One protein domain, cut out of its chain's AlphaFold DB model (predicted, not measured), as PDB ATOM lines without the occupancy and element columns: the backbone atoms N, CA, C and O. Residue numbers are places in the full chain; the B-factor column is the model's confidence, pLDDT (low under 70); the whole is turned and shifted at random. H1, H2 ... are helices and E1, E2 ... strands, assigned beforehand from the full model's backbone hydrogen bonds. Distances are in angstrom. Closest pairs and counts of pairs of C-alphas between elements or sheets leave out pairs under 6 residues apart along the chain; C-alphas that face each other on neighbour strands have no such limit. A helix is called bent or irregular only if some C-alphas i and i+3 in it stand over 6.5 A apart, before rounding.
ATOM      1  N   ASP A 110     158.318 140.592 113.415       85.94
ATOM      2  CA  ASP A 110     159.642 140.006 113.294       85.94
ATOM      3  C   ASP A 110     160.715 141.054 113.642       85.94
ATOM      4  O   ASP A 110     160.895 141.993 112.861       85.94
ATOM      5  N   PRO A 111     161.391 140.971 114.805       84.94
ATOM      6  CA  PRO A 111     162.327 142.008 115.241       84.94
ATOM      7  C   PRO A 111     163.566 142.102 114.344       84.94
ATOM      8  O   PRO A 111     164.134 143.182 114.218       84.94
ATOM      9  N   GLU A 112     163.949 141.013 113.670       87.75
ATOM     10  CA  GLU A 112     165.055 140.998 112.703       87.75
ATOM     11  C   GLU A 112     164.668 141.663 111.371       87.75
ATOM     12  O   GLU A 112     165.529 142.076 110.597       87.75
ATOM     13  N   SER A 113     163.365 141.825 111.106       89.38
ATOM     14  CA  SER A 113     162.866 142.509 109.907       89.38
ATOM     15  C   SER A 113     162.808 144.036 110.023       89.38
ATOM     16  O   SER A 113     162.451 144.692 109.043       89.38
ATOM     17  N   VAL A 114     163.107 144.602 111.198       91.81
ATOM     18  CA  VAL A 114     162.993 146.043 111.455       91.81
ATOM     19  C   VAL A 114     164.173 146.780 110.816       91.81
ATOM     20  O   VAL A 114     165.323 146.638 111.226       91.81
ATOM     21  N   MET A 115     163.879 147.586 109.797       93.81
ATOM     22  CA  MET A 115     164.863 148.302 108.981       93.81
ATOM     23  C   MET A 115     164.451 149.760 108.760       93.81
ATOM     24  O   MET A 115     163.263 150.079 108.724       93.81
ATOM     25  N   GLN A 116     165.422 150.642 108.518       94.56
ATOM     26  CA  GLN A 116     165.160 151.990 108.007       94.56
ATOM     27  C   GLN A 116     164.615 151.906 106.576       94.56
ATOM     28  O   GLN A 116     165.231 151.280 105.710       94.56
ATOM     29  N   LEU A 117     163.500 152.582 106.312       91.81
ATOM     30  CA  LEU A 117     162.860 152.666 105.003       91.81
ATOM     31  C   LEU A 117     163.224 153.990 104.314       91.81
ATOM     32  O   LEU A 117     163.144 155.059 104.922       91.81
ATOM     33  N   LYS A 118     163.600 153.923 103.032       91.19
ATOM     34  CA  LYS A 118     163.871 155.103 102.200       91.19
ATOM     35  C   LYS A 118     162.567 155.609 101.583       91.19
ATOM     36  O   LYS A 118     161.990 154.932 100.738       91.19
ATOM     37  N   ILE A 119     162.128 156.814 101.943       85.50
ATOM     38  CA  ILE A 119     160.996 157.492 101.288       85.50
ATOM     39  C   ILE A 119     161.466 158.879 100.844       85.50
ATOM     40  O   ILE A 119     162.128 159.586 101.596       85.50
ATOM     41  N   ARG A 120     161.156 159.265  99.596       85.12
ATOM     42  CA  ARG A 120     161.574 160.550  98.983       85.12
ATOM     43  C   ARG A 120     163.091 160.824  99.057       85.12
ATOM     44  O   ARG A 120     163.518 161.970  99.106       85.12
ATOM     45  N   GLY A 121     163.907 159.769  99.032       83.94
ATOM     46  CA  GLY A 121     165.369 159.865  98.983       83.94
ATOM     47  C   GLY A 121     166.087 159.783 100.335       83.94
ATOM     48  O   GLY A 121     167.282 159.496 100.338       83.94
ATOM     49  N   SER A 122     165.393 159.959 101.464       85.88
ATOM     50  CA  SER A 122     165.992 159.972 102.806       85.88
ATOM     51  C   SER A 122     165.695 158.707 103.619       85.88
ATOM     52  O   SER A 122     164.611 158.132 103.544       85.88
ATOM     53  N   TYR A 123     166.682 158.298 104.422       88.62
ATOM     54  CA  TYR A 123     166.530 157.361 105.543       88.62
ATOM     55  C   TYR A 123     166.387 158.153 106.860       88.62
ATOM     56  O   TYR A 123     166.591 159.367 106.874       88.62
ATOM     57  N   GLY A 124     166.065 157.483 107.971       86.56
ATOM     58  CA  GLY A 124     166.073 158.087 109.313       86.56
ATOM     59  C   GLY A 124     164.751 158.693 109.807       86.56
ATOM     60  O   GLY A 124     164.693 159.118 110.955       86.56
ATOM     61  N   ARG A 125     163.688 158.709 108.988       91.88
ATOM     62  CA  ARG A 125     162.307 159.052 109.411       91.88
ATOM     63  C   ARG A 125     161.375 157.841 109.446       91.88
ATOM     64  O   ARG A 125     160.528 157.751 110.329       91.88
ATOM     65  N   TYR A 126     161.529 156.927 108.489       94.12
ATOM     66  CA  TYR A 126     160.601 155.819 108.288       94.12
ATOM     67  C   TYR A 126     161.236 154.470 108.624       94.12
ATOM     68  O   TYR A 126     162.417 154.239 108.349       94.12
ATOM     69  N   LEU A 127     160.427 153.558 109.152       94.00
ATOM     70  CA  LEU A 127     160.749 152.152 109.366       94.00
ATOM     71  C   LEU A 127     159.945 151.265 108.412       94.00
ATOM     72  O   LEU A 127     158.828 151.598 108.015       94.00
ATOM     73  N   THR A 128     160.495 150.098 108.095       93.19
ATOM     74  CA  THR A 128     159.755 148.965 107.534       93.19
ATOM     75  C   THR A 128     159.966 147.744 108.417       93.19
ATOM     76  O   THR A 128     161.071 147.517 108.906       93.19
ATOM     77  N   PHE A 129     158.919 146.941 108.599       91.75
ATOM     78  CA  PHE A 129     158.986 145.661 109.309       91.75
ATOM     79  C   PHE A 129     157.864 144.713 108.862       91.75
ATOM     80  O   PHE A 129     156.926 145.111 108.164       91.75
ATOM     81  N   ILE A 130     157.970 143.442 109.248       89.19
ATOM     82  CA  ILE A 130     156.954 142.416 109.012       89.19
ATOM     83  C   ILE A 130     156.169 142.172 110.298       89.19
ATOM     84  O   ILE A 130     156.695 141.612 111.259       89.19
ATOM     85  N   GLY A 131     154.895 142.556 110.291       86.31
ATOM     86  CA  GLY A 131     153.920 142.127 111.289       86.31
ATOM     87  C   GLY A 131     153.351 140.750 110.944       86.31
ATOM     88  O   GLY A 131     153.306 140.341 109.781       86.31
ATOM     89  N   LYS A 132     152.907 140.034 111.966       81.62
ATOM     90  CA  LYS A 132     152.313 138.697 111.956       81.62
ATOM     91  C   LYS A 132     150.946 138.834 112.633       81.62
ATOM     92  O   LYS A 132     150.852 139.480 113.666       81.62
ATOM     93  N   THR A 133     149.879 138.253 112.092       72.44
ATOM     94  CA  THR A 133     148.595 138.190 112.818       72.44
ATOM     95  C   THR A 133     148.071 136.774 112.857       72.44
ATOM     96  O   THR A 133     148.018 136.099 111.827       72.44
ATOM     97  N   VAL A 134     147.642 136.370 114.047       69.56
ATOM     98  CA  VAL A 134     146.959 135.112 114.326       69.56
ATOM     99  C   VAL A 134     145.463 135.415 114.291       69.56
ATOM    100  O   VAL A 134     144.931 135.999 115.231       69.56
ATOM    101  N   ASN A 135     144.799 135.094 113.181       69.88
ATOM    102  CA  ASN A 135     143.355 135.276 113.047       69.88
ATOM    103  C   ASN A 135     142.663 133.948 113.343       69.88
ATOM    104  O   ASN A 135     142.573 133.080 112.470       69.88
ATOM    105  N   GLU A 136     142.204 133.787 114.575       73.19
ATOM    106  CA  GLU A 136     141.382 132.648 114.976       73.19
ATOM    107  C   GLU A 136     139.949 132.841 114.469       73.19
ATOM    108  O   GLU A 136     139.388 133.936 114.552       73.19
ATOM    109  N   TYR A 137     139.349 131.785 113.928       78.06
ATOM    110  CA  TYR A 137     137.943 131.767 113.542       78.06
ATOM    111  C   TYR A 137     137.260 130.526 114.109       78.06
ATOM    112  O   TYR A 137     137.753 129.400 113.987       78.06
ATOM    113  N   ALA A 138     136.107 130.739 114.741       83.50
ATOM    114  CA  ALA A 138     135.306 129.663 115.298       83.50
ATOM    115  C   ALA A 138     134.760 128.751 114.189       83.50
ATOM    116  O   ALA A 138     134.429 129.197 113.087       83.50
ATOM    117  N   ARG A 191     148.720 135.359 109.053       75.31
ATOM    118  CA  ARG A 191     148.953 136.368 108.004       75.31
ATOM    119  C   ARG A 191     150.213 137.177 108.284       75.31
ATOM    120  O   ARG A 191     150.673 137.227 109.426       75.31
ATOM    121  N   LYS A 192     150.791 137.777 107.239       82.50
ATOM    122  CA  LYS A 192     152.044 138.543 107.319       82.50
ATOM    123  C   LYS A 192     151.914 139.829 106.513       82.50
ATOM    124  O   LYS A 192     151.904 139.800 105.282       82.50
ATOM    125  N   TYR A 193     151.899 140.953 107.216       83.06
ATOM    126  CA  TYR A 193     151.783 142.280 106.622       83.06
ATOM    127  C   TYR A 193     153.125 142.995 106.634       83.06
ATOM    128  O   TYR A 193     153.897 142.862 107.586       83.06
ATOM    129  N   ARG A 194     153.380 143.814 105.612       87.81
ATOM    130  CA  ARG A 194     154.467 144.792 105.669       87.81
ATOM    131  C   ARG A 194     153.915 146.090 106.236       87.81
ATOM    132  O   ARG A 194     152.963 146.647 105.699       87.81
ATOM    133  N   TYR A 195     154.547 146.571 107.292       90.12
ATOM    134  CA  TYR A 195     154.277 147.884 107.852       90.12
ATOM    135  C   TYR A 195     155.312 148.864 107.311       90.12
ATOM    136  O   TYR A 195     156.506 148.562 107.312       90.12
ATOM    137  N   GLU A 196     154.848 150.025 106.869       92.19
ATOM    138  CA  GLU A 196     155.648 151.237 106.698       92.19
ATOM    139  C   GLU A 196     155.255 152.164 107.852       92.19
ATOM    140  O   GLU A 196     154.067 152.396 108.056       92.19
ATOM    141  N   LEU A 197     156.207 152.634 108.658       93.38
ATOM    142  CA  LEU A 197     155.931 153.399 109.880       93.38
ATOM    143  C   LEU A 197     156.721 154.706 109.872       93.38
ATOM    144  O   LEU A 197     157.908 154.705 109.565       93.38
ATOM    145  N   ASP A 198     156.063 155.810 110.202       94.31
ATOM    146  CA  ASP A 198     156.632 157.146 110.309       94.31
ATOM    147  C   ASP A 198     156.876 157.493 111.780       94.31
ATOM    148  O   ASP A 198     155.939 157.634 112.568       94.31
ATOM    149  N   CYS A 199     158.150 157.626 112.143       91.69
ATOM    150  CA  CYS A 199     158.575 157.912 113.510       91.69
ATOM    151  C   CYS A 199     158.448 159.385 113.918       91.69
ATOM    152  O   CYS A 199     158.644 159.690 115.091       91.69
ATOM    153  N   GLN A 200     158.173 160.300 112.982       91.44
ATOM    154  CA  GLN A 200     157.940 161.714 113.291       91.44
ATOM    155  C   GLN A 200     156.454 161.981 113.501       91.44
ATOM    156  O   GLN A 200     156.067 162.521 114.533       91.44
ATOM    157  N   ASP A 201     155.625 161.545 112.555       91.94
ATOM    158  CA  ASP A 201     154.185 161.822 112.587       91.94
ATOM    159  C   ASP A 201     153.407 160.763 113.402       91.94
ATOM    160  O   ASP A 201     152.192 160.872 113.556       91.94
ATOM    161  N   MET A 202     154.092 159.731 113.917       91.88
ATOM    162  CA  MET A 202     153.517 158.606 114.673       91.88
ATOM    163  C   MET A 202     152.342 157.949 113.930       91.88
ATOM    164  O   MET A 202     151.273 157.664 114.484       91.88
ATOM    165  N   THR A 203     152.564 157.681 112.642       93.31
ATOM    166  CA  THR A 203     151.616 156.990 111.760       93.31
ATOM    167  C   THR A 203     152.224 155.740 111.129       93.31
ATOM    168  O   THR A 203     153.440 155.574 111.080       93.31
ATOM    169  N   PHE A 204     151.386 154.836 110.629       91.94
ATOM    170  CA  PHE A 204     151.794 153.670 109.854       91.94
ATOM    171  C   PHE A 204     150.829 153.407 108.695       91.94
ATOM    172  O   PHE A 204     149.629 153.651 108.802       91.94
ATOM    173  N   ASP A 205     151.344 152.854 107.604       88.56
ATOM    174  CA  ASP A 205     150.564 152.242 106.532       88.56
ATOM    175  C   ASP A 205     150.847 150.733 106.534       88.56
ATOM    176  O   ASP A 205     151.983 150.278 106.353       88.56
ATOM    177  N   ARG A 206     149.802 149.935 106.775       84.75
ATOM    178  CA  ARG A 206     149.879 148.474 106.722       84.75
ATOM    179  C   ARG A 206     149.566 148.017 105.309       84.75
ATOM    180  O   ARG A 206     148.412 147.732 104.973       84.75
ATOM    181  N   LYS A 207     150.615 147.865 104.500       80.50
ATOM    182  CA  LYS A 207     150.503 147.233 103.186       80.50
ATOM    183  C   LYS A 207     149.975 145.814 103.388       80.50
ATOM    184  O   LYS A 207     150.549 145.024 104.144       80.50
ATOM    185  N   GLY A 208     148.840 145.538 102.741       61.47
ATOM    186  CA  GLY A 208     148.134 144.264 102.828       61.47
ATOM    187  C   GLY A 208     149.024 143.064 102.506       61.47
ATOM    188  O   GLY A 208     150.111 143.216 101.951       61.47
ATOM    189  N   ASP A 209     148.550 141.872 102.880       52.03
ATOM    190  CA  ASP A 209     149.283 140.618 102.705       52.03
ATOM    191  C   ASP A 209     149.922 140.498 101.313       52.03
ATOM    192  O   ASP A 209     149.355 140.917 100.300       52.03
ATOM    193  N   TYR A 210     150.988 139.698 101.247       48.06
ATOM    194  CA  TYR A 210     151.454 139.033 100.017       48.06
ATOM    195  C   TYR A 210     150.352 138.192  99.305       48.06
ATOM    196  O   TYR A 210     150.624 137.562  98.287       48.06
ATOM    197  N   ALA A 211     149.121 138.174  99.840       41.59
ATOM    198  CA  ALA A 211     147.915 137.515  99.350       41.59
ATOM    199  C   ALA A 211     146.615 138.309  99.681       41.59
ATOM    200  O   ALA A 211     145.763 137.851 100.439       41.59
ATOM    201  N   GLY A 212     146.430 139.494  99.086       41.84
ATOM    202  CA  GLY A 212     145.099 139.942  98.620       41.84
ATOM    203  C   GLY A 212     143.989 140.266  99.642       41.84
ATOM    204  O   GLY A 212     142.817 140.073  99.326       41.84
ATOM    205  N   GLY A 213     144.305 140.768 100.839       45.59
ATOM    206  CA  GLY A 213     143.300 141.270 101.794       45.59
ATOM    207  C   GLY A 213     142.903 142.741 101.574       45.59
ATOM    208  O   GLY A 213     143.724 143.546 101.137       45.59
ATOM    209  N   MET A 214     141.667 143.118 101.936       48.06
ATOM    210  CA  MET A 214     141.191 144.514 101.920       48.06
ATOM    211  C   MET A 214     141.861 145.333 103.040       48.06
ATOM    212  O   MET A 214     141.307 145.527 104.118       48.06
ATOM    213  N   SER A 215     143.092 145.780 102.799       55.59
ATOM    214  CA  SER A 215     143.848 146.643 103.709       55.59
ATOM    215  C   SER A 215     143.267 148.056 103.745       55.59
ATOM    216  O   SER A 215     143.057 148.651 102.682       55.59
ATOM    217  N   ASN A 216     143.096 148.620 104.947       56.03
ATOM    218  CA  ASN A 216     142.905 150.061 105.137       56.03
ATOM    219  C   ASN A 216     144.022 150.793 104.386       56.03
ATOM    220  O   ASN A 216     145.196 150.573 104.672       56.03
ATOM    221  N   LYS A 217     143.667 151.591 103.375       61.25
ATOM    222  CA  LYS A 217     144.649 152.254 102.513       61.25
ATOM    223  C   LYS A 217     145.071 153.581 103.130       61.25
ATOM    224  O   LYS A 217     144.224 154.451 103.318       61.25
ATOM    225  N   GLY A 218     146.375 153.756 103.324       76.81
ATOM    226  CA  GLY A 218     146.977 155.012 103.758       76.81
ATOM    227  C   GLY A 218     147.425 155.011 105.217       76.81
ATOM    228  O   GLY A 218     147.241 154.046 105.957       76.81
ATOM    229  N   TRP A 219     148.043 156.125 105.599       86.12
ATOM    230  CA  TRP A 219     148.647 156.328 106.910       86.12
ATOM    231  C   TRP A 219     147.578 156.490 108.000       86.12
ATOM    232  O   TRP A 219     146.693 157.339 107.899       86.12
ATOM    233  N   MET A 220     147.676 155.677 109.048       88.25
ATOM    234  CA  MET A 220     146.827 155.679 110.243       88.25
ATOM    235  C   MET A 220     147.685 155.933 111.485       88.25
ATOM    236  O   MET A 220     148.867 155.612 111.482       88.25
ATOM    237  N   SER A 221     147.117 156.469 112.567       89.12
ATOM    238  CA  SER A 221     147.855 156.652 113.829       89.12
ATOM    239  C   SER A 221     148.341 155.319 114.413       89.12
ATOM    240  O   SER A 221     147.564 154.367 114.452       89.12
ATOM    241  N   VAL A 222     149.584 155.245 114.913       88.06
ATOM    242  CA  VAL A 222     150.142 154.014 115.524       88.06
ATOM    243  C   VAL A 222     149.338 153.498 116.717       88.06
ATOM    244  O   VAL A 222     149.355 152.299 116.965       88.06
ATOM    245  N   TYR A 223     148.573 154.353 117.400       86.75
ATOM    246  CA  TYR A 223     147.679 153.945 118.491       86.75
ATOM    247  C   TYR A 223     146.522 153.033 118.028       86.75
ATOM    248  O   TYR A 223     145.891 152.382 118.853       86.75
ATOM    249  N   ASN A 224     146.270 152.932 116.715       83.50
ATOM    250  CA  ASN A 224     145.242 152.059 116.142       83.50
ATOM    251  C   ASN A 224     145.709 150.602 115.917       83.50
ATOM    252  O   ASN A 224     144.894 149.764 115.530       83.50
ATOM    253  N   ASP A 225     146.998 150.284 116.089       82.44
ATOM    254  CA  ASP A 225     147.533 148.920 115.952       82.44
ATOM    255  C   ASP A 225     148.648 148.690 116.991       82.44
ATOM    256  O   ASP A 225     149.712 149.310 116.894       82.44
ATOM    257  N   PRO A 226     148.460 147.783 117.972       84.06
ATOM    258  CA  PRO A 226     149.425 147.581 119.053       84.06
ATOM    259  C   PRO A 226     150.788 147.080 118.549       84.06
ATOM    260  O   PRO A 226     151.807 147.289 119.202       84.06
ATOM    261  N   THR A 227     150.843 146.466 117.362       85.94
ATOM    262  CA  THR A 227     152.096 146.064 116.710       85.94
ATOM    263  C   THR A 227     152.875 147.287 116.237       85.94
ATOM    264  O   THR A 227     154.085 147.373 116.448       85.94
ATOM    265  N   ALA A 228     152.182 148.253 115.624       89.19
ATOM    266  CA  ALA A 228     152.778 149.510 115.183       89.19
ATOM    267  C   ALA A 228     153.235 150.355 116.379       89.19
ATOM    268  O   ALA A 228     154.370 150.830 116.385       89.19
ATOM    269  N   GLN A 229     152.410 150.465 117.425       89.19
ATOM    270  CA  GLN A 229     152.767 151.161 118.665       89.19
ATOM    271  C   GLN A 229     154.008 150.548 119.340       89.19
ATOM    272  O   GLN A 229     154.934 151.271 119.707       89.19
ATOM    273  N   ALA A 230     154.073 149.216 119.456       87.31
ATOM    274  CA  ALA A 230     155.208 148.525 120.069       87.31
ATOM    275  C   ALA A 230     156.519 148.709 119.284       87.31
ATOM    276  O   ALA A 230     157.581 148.873 119.891       87.31
ATOM    277  N   VAL A 231     156.464 148.714 117.946       89.56
ATOM    278  CA  VAL A 231     157.640 149.019 117.115       89.56
ATOM    279  C   VAL A 231     158.030 150.493 117.236       89.56
ATOM    280  O   VAL A 231     159.213 150.777 117.419       89.56
ATOM    281  N   ALA A 232     157.070 151.424 117.209       90.81
ATOM    282  CA  ALA A 232     157.351 152.853 117.339       90.81
ATOM    283  C   ALA A 232     158.089 153.166 118.649       90.81
ATOM    284  O   ALA A 232     159.199 153.702 118.627       90.81
ATOM    285  N   ASN A 233     157.527 152.732 119.782       88.31
ATOM    286  CA  ASN A 233     158.084 152.967 121.115       88.31
ATOM    287  C   ASN A 233     159.507 152.406 121.278       88.31
ATOM    288  O   ASN A 233     160.328 152.990 121.983       88.31
ATOM    289  N   ARG A 234     159.812 151.272 120.631       88.69
ATOM    290  CA  ARG A 234     161.107 150.590 120.757       88.69
ATOM    291  C   ARG A 234     162.184 151.132 119.818       88.69
ATOM    292  O   ARG A 234     163.352 151.171 120.198       88.69
ATOM    293  N   TYR A 235     161.813 151.499 118.594       91.12
ATOM    294  CA  TYR A 235     162.770 151.698 117.504       91.12
ATOM    295  C   TYR A 235     162.835 153.130 116.965       91.12
ATOM    296  O   TYR A 235     163.845 153.489 116.363       91.12
ATOM    297  N   CYS A 236     161.833 153.983 117.195       88.88
ATOM    298  CA  CYS A 236     161.868 155.352 116.670       88.88
ATOM    299  C   CYS A 236     162.938 156.230 117.335       88.88
ATOM    300  O   CYS A 236     163.585 157.023 116.656       88.88
ATOM    301  N   SER A 237     163.204 156.034 118.629       90.06
ATOM    302  CA  SER A 237     164.298 156.704 119.354       90.06
ATOM    303  C   SER A 237     165.697 156.285 118.882       90.06
ATOM    304  O   SER A 237     166.662 157.021 119.074       90.06
ATOM    305  N   SER A 238     165.816 155.109 118.257       89.94
ATOM    306  CA  SER A 238     167.079 154.495 117.836       89.94
ATOM    307  C   SER A 238     167.171 154.273 116.322       89.94
ATOM    308  O   SER A 238     168.074 153.590 115.854       89.94
ATOM    309  N   ILE A 239     166.297 154.902 115.525       89.69
ATOM    310  CA  ILE A 239     166.170 154.659 114.078       89.69
ATOM    311  C   ILE A 239     167.499 154.748 113.309       89.69
ATOM    312  O   ILE A 239     167.734 153.964 112.392       89.69
ATOM    313  N   GLY A 240     168.400 155.649 113.711       86.94
ATOM    314  CA  GLY A 240     169.716 155.811 113.092       86.94
ATOM    315  C   GLY A 240     170.653 154.600 113.225       86.94
ATOM    316  O   GLY A 240     171.533 154.450 112.379       86.94
ATOM    317  N   SER A 241     170.465 153.735 114.231       88.56
ATOM    318  CA  SER A 241     171.284 152.528 114.446       88.56
ATOM    319  C   SER A 241     170.797 151.302 113.668       88.56
ATOM    320  O   SER A 241     171.514 150.305 113.588       88.56
ATOM    321  N   LEU A 242     169.596 151.358 113.084       90.19
ATOM    322  CA  LEU A 242     168.999 150.221 112.391       90.19
ATOM    323  C   LEU A 242     169.622 149.962 111.012       90.19
ATOM    324  O   LEU A 242     170.034 150.910 110.331       90.19
TER     325      LEU A 242
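AT A GLANCE: This is residues 110 to 138 and 191 to 242 of the 248 residues of an uncharacterized protein of Synechococcus sp. A15-28 (UniProt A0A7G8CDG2). A strongly twisted, curled sheet of four strands is covered on one face by one helix, H1. Its longest strand, E2, runs on at residues 134 to 137 beyond the residues that pair with E3, and a long loop, residues 208 to 225, leads from E4 to H1. The printed part has 81 residues, with E1, E2, E3, E4 and H1 along the chain; the sheet's order is E1 - E2 - E3 - E4, all antiparallel, and the class is mixed. The whole is compact, with a radius of gyration of the C-alphas of 12.6 A, and elongated, spanning 43 by 23 by 22 A.

HOW THE PARTS SIT: E1, residues 115 to 119, is an edge strand and forms a hairpin with E2, residues 122 to 137; N 117 and O 126 are 2.8 A apart. E2 bends by 61 degrees at residue 125. Its antiparallel neighbour E3, residues 191 to 198, stands at 150 degrees to it, with N 131 and O 193 2.9 A apart. E3 forms a hairpin with the other edge strand, E4, residues 203 to 207; N 205 and O 196 are 2.8 A apart. E1 and E4 are apart. H1, residues 226 to 241, is on the sheet in two layers, a helix on one face, at a height over the sheet of 8.9 A. It runs along the strands, at 26 degrees to E2 on the local plane; their closest C-alphas, of Gly 124 and Gly 240, are 5.7 A apart. H1 is irregular, with C-alphas 237 and 240 8.3 A apart, and 8 of its 12 O i to N i+4 pairs are within hydrogen-bond range.

IN THESE COORDINATES: E1 begins at C-alpha 115 (164.863, 148.302, 108.981) and measures 12.6 A. E2 measures 41.2 A, E3 22.3 A and E4 13.0 A. H1 measures 22.9 A and ends at C-alpha 241 (171.284, 152.528, 114.446).

THE WHOLE: The C-alphas of Gly 121 and Ala 138, the two farthest apart, are separated by 45.6 A. Residues 139 to 190 are not printed, and C-alphas 138 and 191 are 16.9 A apart across the cut. The link from E4 to H1 is long. Mean pLDDT of the printed part is 82.7; residues 134 to 135 and 208 to 217 are under 70.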